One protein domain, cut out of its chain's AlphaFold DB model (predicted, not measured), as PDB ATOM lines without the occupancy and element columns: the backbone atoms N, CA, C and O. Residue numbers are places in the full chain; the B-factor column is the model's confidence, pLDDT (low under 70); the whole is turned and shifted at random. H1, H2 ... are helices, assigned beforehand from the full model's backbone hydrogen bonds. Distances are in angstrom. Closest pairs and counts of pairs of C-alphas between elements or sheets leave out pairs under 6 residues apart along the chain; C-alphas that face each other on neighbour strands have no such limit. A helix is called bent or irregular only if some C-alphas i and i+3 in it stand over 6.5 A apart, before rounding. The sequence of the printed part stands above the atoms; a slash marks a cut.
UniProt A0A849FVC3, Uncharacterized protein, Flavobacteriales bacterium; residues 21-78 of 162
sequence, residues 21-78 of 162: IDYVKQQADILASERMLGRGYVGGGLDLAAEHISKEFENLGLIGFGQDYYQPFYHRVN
ATOM      1  N   ILE A  21     124.051 120.290  96.125       92.12
ATOM      2  CA  ILE A  21     122.613 120.432  95.874       92.12
ATOM      3  C   ILE A  21     121.890 119.083  95.856       92.12
ATOM      4  O   ILE A  21     120.700 119.026  96.171       92.12
ATOM      5  N   ASP A  22     122.588 118.008  95.496       94.44
ATOM      6  CA  ASP A  22     121.999 116.676  95.411       94.44
ATOM      7  C   ASP A  22     121.762 116.128  96.816       94.44
ATOM      8  O   ASP A  22     120.660 115.658  97.106       94.44
ATOM      9  N   TYR A  23     122.721 116.327  97.724       94.50
ATOM     10  CA  TYR A  23     122.529 116.084  99.149       94.50
ATOM     11  C   TYR A  23     121.325 116.860  99.697       94.50
ATOM     12  O   TYR A  23     120.439 116.271 100.313       94.50
ATOM     13  N   VAL A  24     121.228 118.169  99.432       94.50
ATOM     14  CA  VAL A  24     120.112 118.997  99.934       94.50
ATOM     15  C   VAL A  24     118.755 118.490  99.438       94.50
ATOM     16  O   VAL A  24     117.808 118.409 100.223       94.50
ATOM     17  N   LYS A  25     118.650 118.121  98.157       96.81
ATOM     18  CA  LYS A  25     117.421 117.534  97.601       96.81
ATOM     19  C   LYS A  25     117.086 116.205  98.265       96.81
ATOM     20  O   LYS A  25     115.946 116.011  98.664       96.81
ATOM     21  N   GLN A  26     118.080 115.342  98.463       97.25
ATOM     22  CA  GLN A  26     117.891 114.069  99.150       97.25
ATOM     23  C   GLN A  26     117.372 114.268 100.581       97.25
ATOM     24  O   GLN A  26     116.446 113.574 100.999       97.25
ATOM     25  N   GLN A  27     117.916 115.233 101.328       97.38
ATOM     26  CA  GLN A  27     117.420 115.543 102.671       97.38
ATOM     27  C   GLN A  27     115.979 116.058 102.639       97.38
ATOM     28  O   GLN A  27     115.166 115.648 103.469       97.38
ATOM     29  N   ALA A  28     115.638 116.917 101.674       96.75
ATOM     30  CA  ALA A  28     114.271 117.396 101.495       96.75
ATOM     31  C   ALA A  28     113.302 116.245 101.177       96.75
ATOM     32  O   ALA A  28     112.253 116.152 101.814       96.75
ATOM     33  N   ASP A  29     113.680 115.338 100.273       97.62
ATOM     34  CA  ASP A  29     112.882 114.167  99.901       97.62
ATOM     35  C   ASP A  29     112.661 113.237 101.099       97.62
ATOM     36  O   ASP A  29     111.538 112.798 101.350       97.62
ATOM     37  N   ILE A  30     113.701 112.976 101.898       97.69
ATOM     38  CA  ILE A  30     113.590 112.147 103.105       97.69
ATOM     39  C   ILE A  30     112.686 112.822 104.136       97.69
ATOM     40  O   ILE A  30     111.748 112.193 104.630       97.69
ATOM     41  N   LEU A  31     112.939 114.094 104.457       97.62
ATOM     42  CA  LEU A  31     112.195 114.819 105.487       97.62
ATOM     43  C   LEU A  31     110.732 115.053 105.097       97.62
ATOM     44  O   LEU A  31     109.888 115.162 105.988       97.62
ATOM     45  N   ALA A  32     110.423 115.137 103.802       96.75
ATOM     46  CA  ALA A  32     109.067 115.271 103.268       96.75
ATOM     47  C   ALA A  32     108.404 113.934 102.895       96.75
ATOM     48  O   ALA A  32     107.245 113.934 102.486       96.75
ATOM     49  N   SER A  33     109.103 112.806 103.044       96.94
ATOM     50  CA  SER A  33     108.548 111.486 102.739       96.94
ATOM     51  C   SER A  33     107.420 111.089 103.696       96.94
ATOM     52  O   SER A  33     107.365 111.524 104.850       96.94
ATOM     53  N   GLU A  34     106.561 110.172 103.244       95.38
ATOM     54  CA  GLU A  34     105.491 109.589 104.065       95.38
ATOM     55  C   GLU A  34     106.019 108.954 105.362       95.38
ATOM     56  O   GLU A  34     105.351 109.008 106.393       95.38
ATOM     57  N   ARG A  35     107.256 108.428 105.350       95.19
ATOM     58  CA  ARG A  35     107.920 107.843 106.529       95.19
ATOM     59  C   ARG A  35     108.072 108.838 107.678       95.19
ATOM     60  O   ARG A  35     108.104 108.422 108.829       95.19
ATOM     61  N   MET A  36     108.170 110.131 107.375       96.44
ATOM     62  CA  MET A  36     108.309 111.185 108.383       96.44
ATOM     63  C   MET A  36     106.968 111.685 108.916       96.44
ATOM     64  O   MET A  36     106.953 112.591 109.745       96.44
ATOM     65  N   LEU A  37     105.840 111.128 108.451       93.88
ATOM     66  CA  LEU A  37     104.490 111.448 108.933       93.88
ATOM     67  C   LEU A  37     104.210 112.965 108.942       93.88
ATOM     68  O   LEU A  37     103.638 113.516 109.883       93.88
ATOM     69  N   GLY A  38     104.705 113.672 107.919       91.12
ATOM     70  CA  GLY A  38     104.578 115.128 107.807       91.12
ATOM     71  C   GLY A  38     105.312 115.931 108.892       91.12
ATOM     72  O   GLY A  38     105.099 117.137 108.985       91.12
ATOM     73  N   ARG A  39     106.171 115.291 109.700       93.81
ATOM     74  CA  ARG A  39     106.887 115.873 110.852       93.81
ATOM     75  C   ARG A  39     105.946 116.428 111.928       93.81
ATOM     76  O   ARG A  39     106.281 117.376 112.636       93.81
ATOM     77  N   GLY A  40     104.744 115.858 112.013       89.12
ATOM     78  CA  GLY A  40     103.722 116.240 112.979       89.12
ATOM     79  C   GLY A  40     103.868 115.537 114.330       89.12
ATOM     80  O   GLY A  40     104.664 114.614 114.505       89.12
ATOM     81  N   TYR A  41     103.048 115.965 115.290       88.88
ATOM     82  CA  TYR A  41     103.009 115.395 116.643       88.88
ATOM     83  C   TYR A  41     102.341 114.012 116.702       88.88
ATOM     84  O   TYR A  41     102.655 113.202 117.571       88.88
ATOM     85  N   VAL A  42     101.406 113.729 115.790       86.44
ATOM     86  CA  VAL A  42     100.680 112.452 115.761       86.44
ATOM     87  C   VAL A  42     101.571 111.372 115.148       86.44
ATOM     88  O   VAL A  42     102.128 111.557 114.070       86.44
ATOM     89  N   GLY A  43     101.709 110.240 115.843       86.75
ATOM     90  CA  GLY A  43     102.508 109.101 115.374       86.75
ATOM     91  C   GLY A  43     104.028 109.273 115.495       86.75
ATOM     92  O   GLY A  43     104.753 108.424 114.992       86.75
ATOM     93  N   GLY A  44     104.517 110.332 116.157       92.38
ATOM     94  CA  GLY A  44     105.953 110.534 116.411       92.38
ATOM     95  C   GLY A  44     106.757 111.045 115.208       92.38
ATOM     96  O   GLY A  44     107.974 110.894 115.175       92.38
ATOM     97  N   GLY A  45     106.106 111.651 114.206       94.69
ATOM     98  CA  GLY A  45     106.786 112.168 113.009       94.69
ATOM     99  C   GLY A  45     107.859 113.218 113.312       94.69
ATOM    100  O   GLY A  45     108.913 113.236 112.675       94.69
ATOM    101  N   LEU A  46     107.610 114.081 114.302       94.06
ATOM    102  CA  LEU A  46     108.591 115.059 114.772       94.06
ATOM    103  C   LEU A  46     109.847 114.384 115.352       94.06
ATOM    104  O   LEU A  46     110.958 114.813 115.045       94.06
ATOM    105  N   ASP A  47     109.675 113.313 116.130       94.94
ATOM    106  CA  ASP A  47     110.781 112.580 116.757       94.94
ATOM    107  C   ASP A  47     111.629 111.851 115.705       94.94
ATOM    108  O   ASP A  47     112.854 111.931 115.736       94.94
ATOM    109  N   LEU A  48     110.984 111.229 114.710       97.19
ATOM    110  CA  LEU A  48     111.667 110.593 113.574       97.19
ATOM    111  C   LEU A  48     112.519 111.591 112.778       97.19
ATOM    112  O   LEU A  48     113.634 111.276 112.356       97.19
ATOM    113  N   ALA A  49     111.999 112.802 112.568       97.31
ATOM    114  CA  ALA A  49     112.738 113.860 111.894       97.31
ATOM    115  C   ALA A  49     113.915 114.361 112.744       97.31
ATOM    116  O   ALA A  49     115.000 114.579 112.206       97.31
ATOM    117  N   ALA A  50     113.723 114.513 114.059       96.44
ATOM    118  CA  ALA A  50     114.783 114.910 114.980       96.44
ATOM    119  C   ALA A  50     115.915 113.872 115.026       96.44
ATOM    120  O   ALA A  50     117.085 114.244 114.945       96.44
ATOM    121  N   GLU A  51     115.577 112.580 115.076       96.94
ATOM    122  CA  GLU A  51     116.544 111.480 115.021       96.94
ATOM    123  C   GLU A  51     117.335 111.487 113.707       96.94
ATOM    124  O   GLU A  51     118.565 111.397 113.717       96.94
ATOM    125  N   HIS A  52     116.647 111.653 112.571       97.75
ATOM    126  CA  HIS A  52     117.290 111.744 111.258       97.75
ATOM    127  C   HIS A  52     118.285 112.909 111.194       97.75
ATOM    128  O   HIS A  52     119.434 112.714 110.808       97.75
ATOM    129  N   ILE A  53     117.875 114.107 111.621       96.88
ATOM    130  CA  ILE A  53     118.733 115.302 111.609       96.88
ATOM    131  C   ILE A  53     119.939 115.132 112.542       96.88
ATOM    132  O   ILE A  53     121.053 115.480 112.161       96.88
ATOM    133  N   SER A  54     119.737 114.565 113.734       96.94
ATOM    134  CA  SER A  54     120.814 114.283 114.691       96.94
ATOM    135  C   SER A  54     121.889 113.376 114.083       96.94
ATOM    136  O   SER A  54     123.080 113.675 114.157       96.94
ATOM    137  N   LYS A  55     121.470 112.320 113.375       96.69
ATOM    138  CA  LYS A  55     122.384 111.422 112.663       96.69
ATOM    139  C   LYS A  55     123.123 112.118 111.520       96.69
ATOM    140  O   LYS A  55     124.311 111.880 111.325       96.69
ATOM    141  N   GLU A  56     122.453 112.992 110.775       97.12
ATOM    142  CA  GLU A  56     123.107 113.774 109.721       97.12
ATOM    143  C   GLU A  56     124.139 114.755 110.292       97.12
ATOM    144  O   GLU A  56     125.217 114.911 109.723       97.12
ATOM    145  N   PHE A  57     123.867 115.367 111.447       96.50
ATOM    146  CA  PHE A  57     124.845 116.204 112.144       96.50
ATOM    147  C   PHE A  57     126.074 115.414 112.594       96.50
ATOM    148  O   PHE A  57     127.196 115.892 112.412       96.50
ATOM    149  N   GLU A  58     125.876 114.200 113.108       95.50
ATOM    150  CA  GLU A  58     126.970 113.286 113.440       95.50
ATOM    151  C   GLU A  58     127.797 112.914 112.203       95.50
ATOM    152  O   GLU A  58     129.022 113.032 112.223       95.50
ATOM    153  N   ASN A  59     127.135 112.548 111.101       95.12
ATOM    154  CA  ASN A  59     127.788 112.194 109.836       95.12
ATOM    155  C   ASN A  59     128.626 113.349 109.263       95.12
ATOM    156  O   ASN A  59     129.678 113.119 108.666       95.12
ATOM    157  N   LEU A  60     128.170 114.590 109.448       94.12
ATOM    158  CA  LEU A  60     128.874 115.802 109.027       94.12
ATOM    159  C   LEU A  60     129.992 116.225 109.996       94.12
ATOM    160  O   LEU A  60     130.727 117.167 109.699       94.12
ATOM    161  N   GLY A  61     130.143 115.548 111.141       94.62
ATOM    162  CA  GLY A  61     131.160 115.856 112.146       94.62
ATOM    163  C   GLY A  61     130.921 117.181 112.874       94.62
ATOM    164  O   GLY A  61     131.880 117.843 113.277       94.62
ATOM    165  N   LEU A  62     129.659 117.601 113.006       94.62
ATOM    166  CA  LEU A  62     129.311 118.815 113.740       94.62
ATOM    167  C   LEU A  62     129.565 118.646 115.242       94.62
ATOM    168  O   LEU A  62     129.575 117.545 115.782       94.62
ATOM    169  N   ILE A  63     129.748 119.767 115.939       94.19
ATOM    170  CA  ILE A  63     129.880 119.766 117.396       94.19
ATOM    171  C   ILE A  63     128.475 119.775 118.002       94.19
ATOM    172  O   ILE A  63     127.686 120.680 117.724       94.19
ATOM    173  N   GLY A  64     128.179 118.772 118.828       91.19
ATOM    174  CA  GLY A  64     126.907 118.649 119.536       91.19
ATOM    175  C   GLY A  64     126.654 119.770 120.548       91.19
ATOM    176  O   GLY A  64     127.566 120.460 121.015       91.19
ATOM    177  N   PHE A  65     125.390 119.928 120.927       84.25
ATOM    178  CA  PHE A  65     124.946 120.865 121.953       84.25
ATOM    179  C   PHE A  65     125.094 120.214 123.341       84.25
ATOM    180  O   PHE A  65     124.127 119.899 124.026       84.25
ATOM    181  N   GLY A  66     126.339 119.972 123.761       87.75
ATOM    182  CA  GLY A  66     126.654 119.262 125.004       87.75
ATOM    183  C   GLY A  66     127.088 117.820 124.751       87.75
ATOM    184  O   GLY A  66     128.134 117.607 124.145       87.75
ATOM    185  N   GLN A  67     126.337 116.847 125.275       89.12
ATOM    186  CA  GLN A  67     126.661 115.414 125.134       89.12
ATOM    187  C   GLN A  67     126.118 114.798 123.838       89.12
ATOM    188  O   GLN A  67     126.599 113.753 123.412       89.12
ATOM    189  N   ASP A  68     125.124 115.435 123.226       92.88
ATOM    190  CA  ASP A  68     124.464 114.988 122.004       92.88
ATOM    191  C   ASP A  68     124.030 116.199 121.151       92.88
ATOM    192  O   ASP A  68     124.483 117.326 121.370       92.88
ATOM    193  N   TYR A  69     123.193 115.969 120.138       95.94
ATOM    194  CA  TYR A  69     122.684 117.006 119.232       95.94
ATOM    195  C   TYR A  69     121.291 117.532 119.618       95.94
ATOM    196  O   TYR A  69     120.678 118.260 118.837       95.94
ATOM    197  N   TYR A  70     120.765 117.170 120.792       94.81
ATOM    198  CA  TYR A  70     119.398 117.483 121.192       94.81
ATOM    199  C   TYR A  70     119.333 118.629 122.206       94.81
ATOM    200  O   TYR A  70     120.171 118.787 123.089       94.81
ATOM    201  N   GLN A  71     118.258 119.413 122.121       93.38
ATOM    202  CA  GLN A  71     117.868 120.366 123.156       93.38
ATOM    203  C   GLN A  71     116.389 120.141 123.494       93.38
ATOM    204  O   GLN A  71     115.513 120.714 122.842       93.38
ATOM    205  N   PRO A  72     116.077 119.276 124.474       91.62
ATOM    206  CA  PRO A  72     114.695 118.938 124.780       91.62
ATOM    207  C   PRO A  72     113.955 120.134 125.390       91.62
ATOM    208  O   PRO A  72     114.479 120.850 126.245       91.62
ATOM    209  N   PHE A  73     112.699 120.314 124.984       93.25
ATOM    210  CA  PHE A  73     111.773 121.280 125.569       93.25
ATOM    211  C   PHE A  73     110.367 120.685 125.656       93.25
ATOM    212  O   PHE A  73     110.056 119.683 125.013       93.25
ATOM    213  N   TYR A  74     109.508 121.309 126.460       92.50
ATOM    214  CA  TYR A  74     108.127 120.877 126.646       92.50
ATOM    215  C   TYR A  74     107.148 121.965 126.212       92.50
ATOM    216  O   TYR A  74     107.278 123.124 126.606       92.50
ATOM    217  N   HIS A  75     106.137 121.575 125.436       88.06
ATOM    218  CA  HIS A  75     105.049 122.450 125.018       88.06
ATOM    219  C   HIS A  75     103.750 121.646 124.870       88.06
ATOM    220  O   HIS A  75     103.759 120.540 124.335       88.06
ATOM    221  N   ARG A  76     102.614 122.200 125.319       86.12
ATOM    222  CA  ARG A  76     101.299 121.566 125.131       86.12
ATOM    223  C   ARG A  76     100.757 121.882 123.747       86.12
ATOM    224  O   ARG A  76     100.577 123.046 123.412       86.12
ATOM    225  N   VAL A  77     100.471 120.852 122.967       84.62
ATOM    226  CA  VAL A  77      99.923 120.985 121.616       84.62
ATOM    227  C   VAL A  77      98.580 120.281 121.541       84.62
ATOM    228  O   VAL A  77      98.401 119.214 122.130       84.62
ATOM    229  N   ASN A  78      97.629 120.890 120.843       87.31
ATOM    230  CA  ASN A  78      96.378 120.223 120.525       87.31
ATOM    231  C   ASN A  78      96.613 119.282 119.341       87.31
ATOM    232  O   ASN A  78      97.319 119.634 118.393       87.31
TER     233      ASN A  78
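What this domain is: This is residues 21 to 78 of the 162 residues of an uncharacterized protein of Flavobacteriales bacterium (UniProt A0A849FVC3). The printed part folds as a flat, loose S of three passes: H1 runs one way, the short H2 makes the turn at its end, H3 runs back at some distance from H1, and a long tail without a named element, residues 60 to 78, loops round and returns past H3 on the side away from H1. H1, H2 and H3 make an open U with H2 at its base; residues 21 to 26 of H1 stand free, and residues 71 to 76 of the tail stick out. The printed part has 58 residues with three named helices, in the order H1, H2, H3, and no named strand; its class is all helix. It is only just loose, close to compact, with a radius of gyration of the C-alphas of 12.8 A, and its C-alphas span 35 by 29 by 13 A.

Where its parts are: H1 is residues 21 to 32, from C-alpha 21 at (122.613, 120.432, 95.874), and measures 16.3 A from first to last C-alpha. H2 is residues 34 to 39, 9.4 A long. It is irregular, with C-alphas 35 and 38 standing 8.1 A apart. H3, residues 42 to 59, is the longest helix at 27.7 A and ends with C-alpha 59 at (127.788, 112.194, 109.836). It too is irregular, with C-alphas 43 and 46 standing 8.5 A apart. Residues 60 to 78 follow, and C-alpha 78 is at (96.378, 120.223, 120.525).

How they stand to each other: H1 and H2 touch only at the corner by their tight link, H1 with residues 30 to 32 alone; their closest C-alphas, of Ala 32 and Gly 38, are 6.4 A apart. Their lines are about perpendicular, at 83 degrees. H2 and H3 touch, H3 with residues 43 to 49 alone, and their closest C-alphas, of Arg 39 and Gly 45, are 4.3 A apart. These lines too are about perpendicular, at 83 degrees. H1 and H3 are close but not clearly touching: their closest C-alphas, of Leu 31 and Ala 49, are 6.5 A apart. They run opposite ways at a shallow tilt of 24 degrees, centre to centre 13.7 A. In H1 every O i to N i+4 pair is within hydrogen-bond range; in H3 12 of 14 are, and in H2 0 of 2, beside 2 of 3 O i to N i+3 pairs.

The domain as a whole: The two C-alphas farthest apart, of Asp 22 and Arg 76, are 36.5 A apart. The printed part has no cut, and the links H1 to H2 and H2 to H3 are both tight. The C-alphas of residues 60 to 78 lie 10 to 21 A from the mean of the C-alphas. The mean pLDDT of the printed part is 93.7, and no printed residue is under 70.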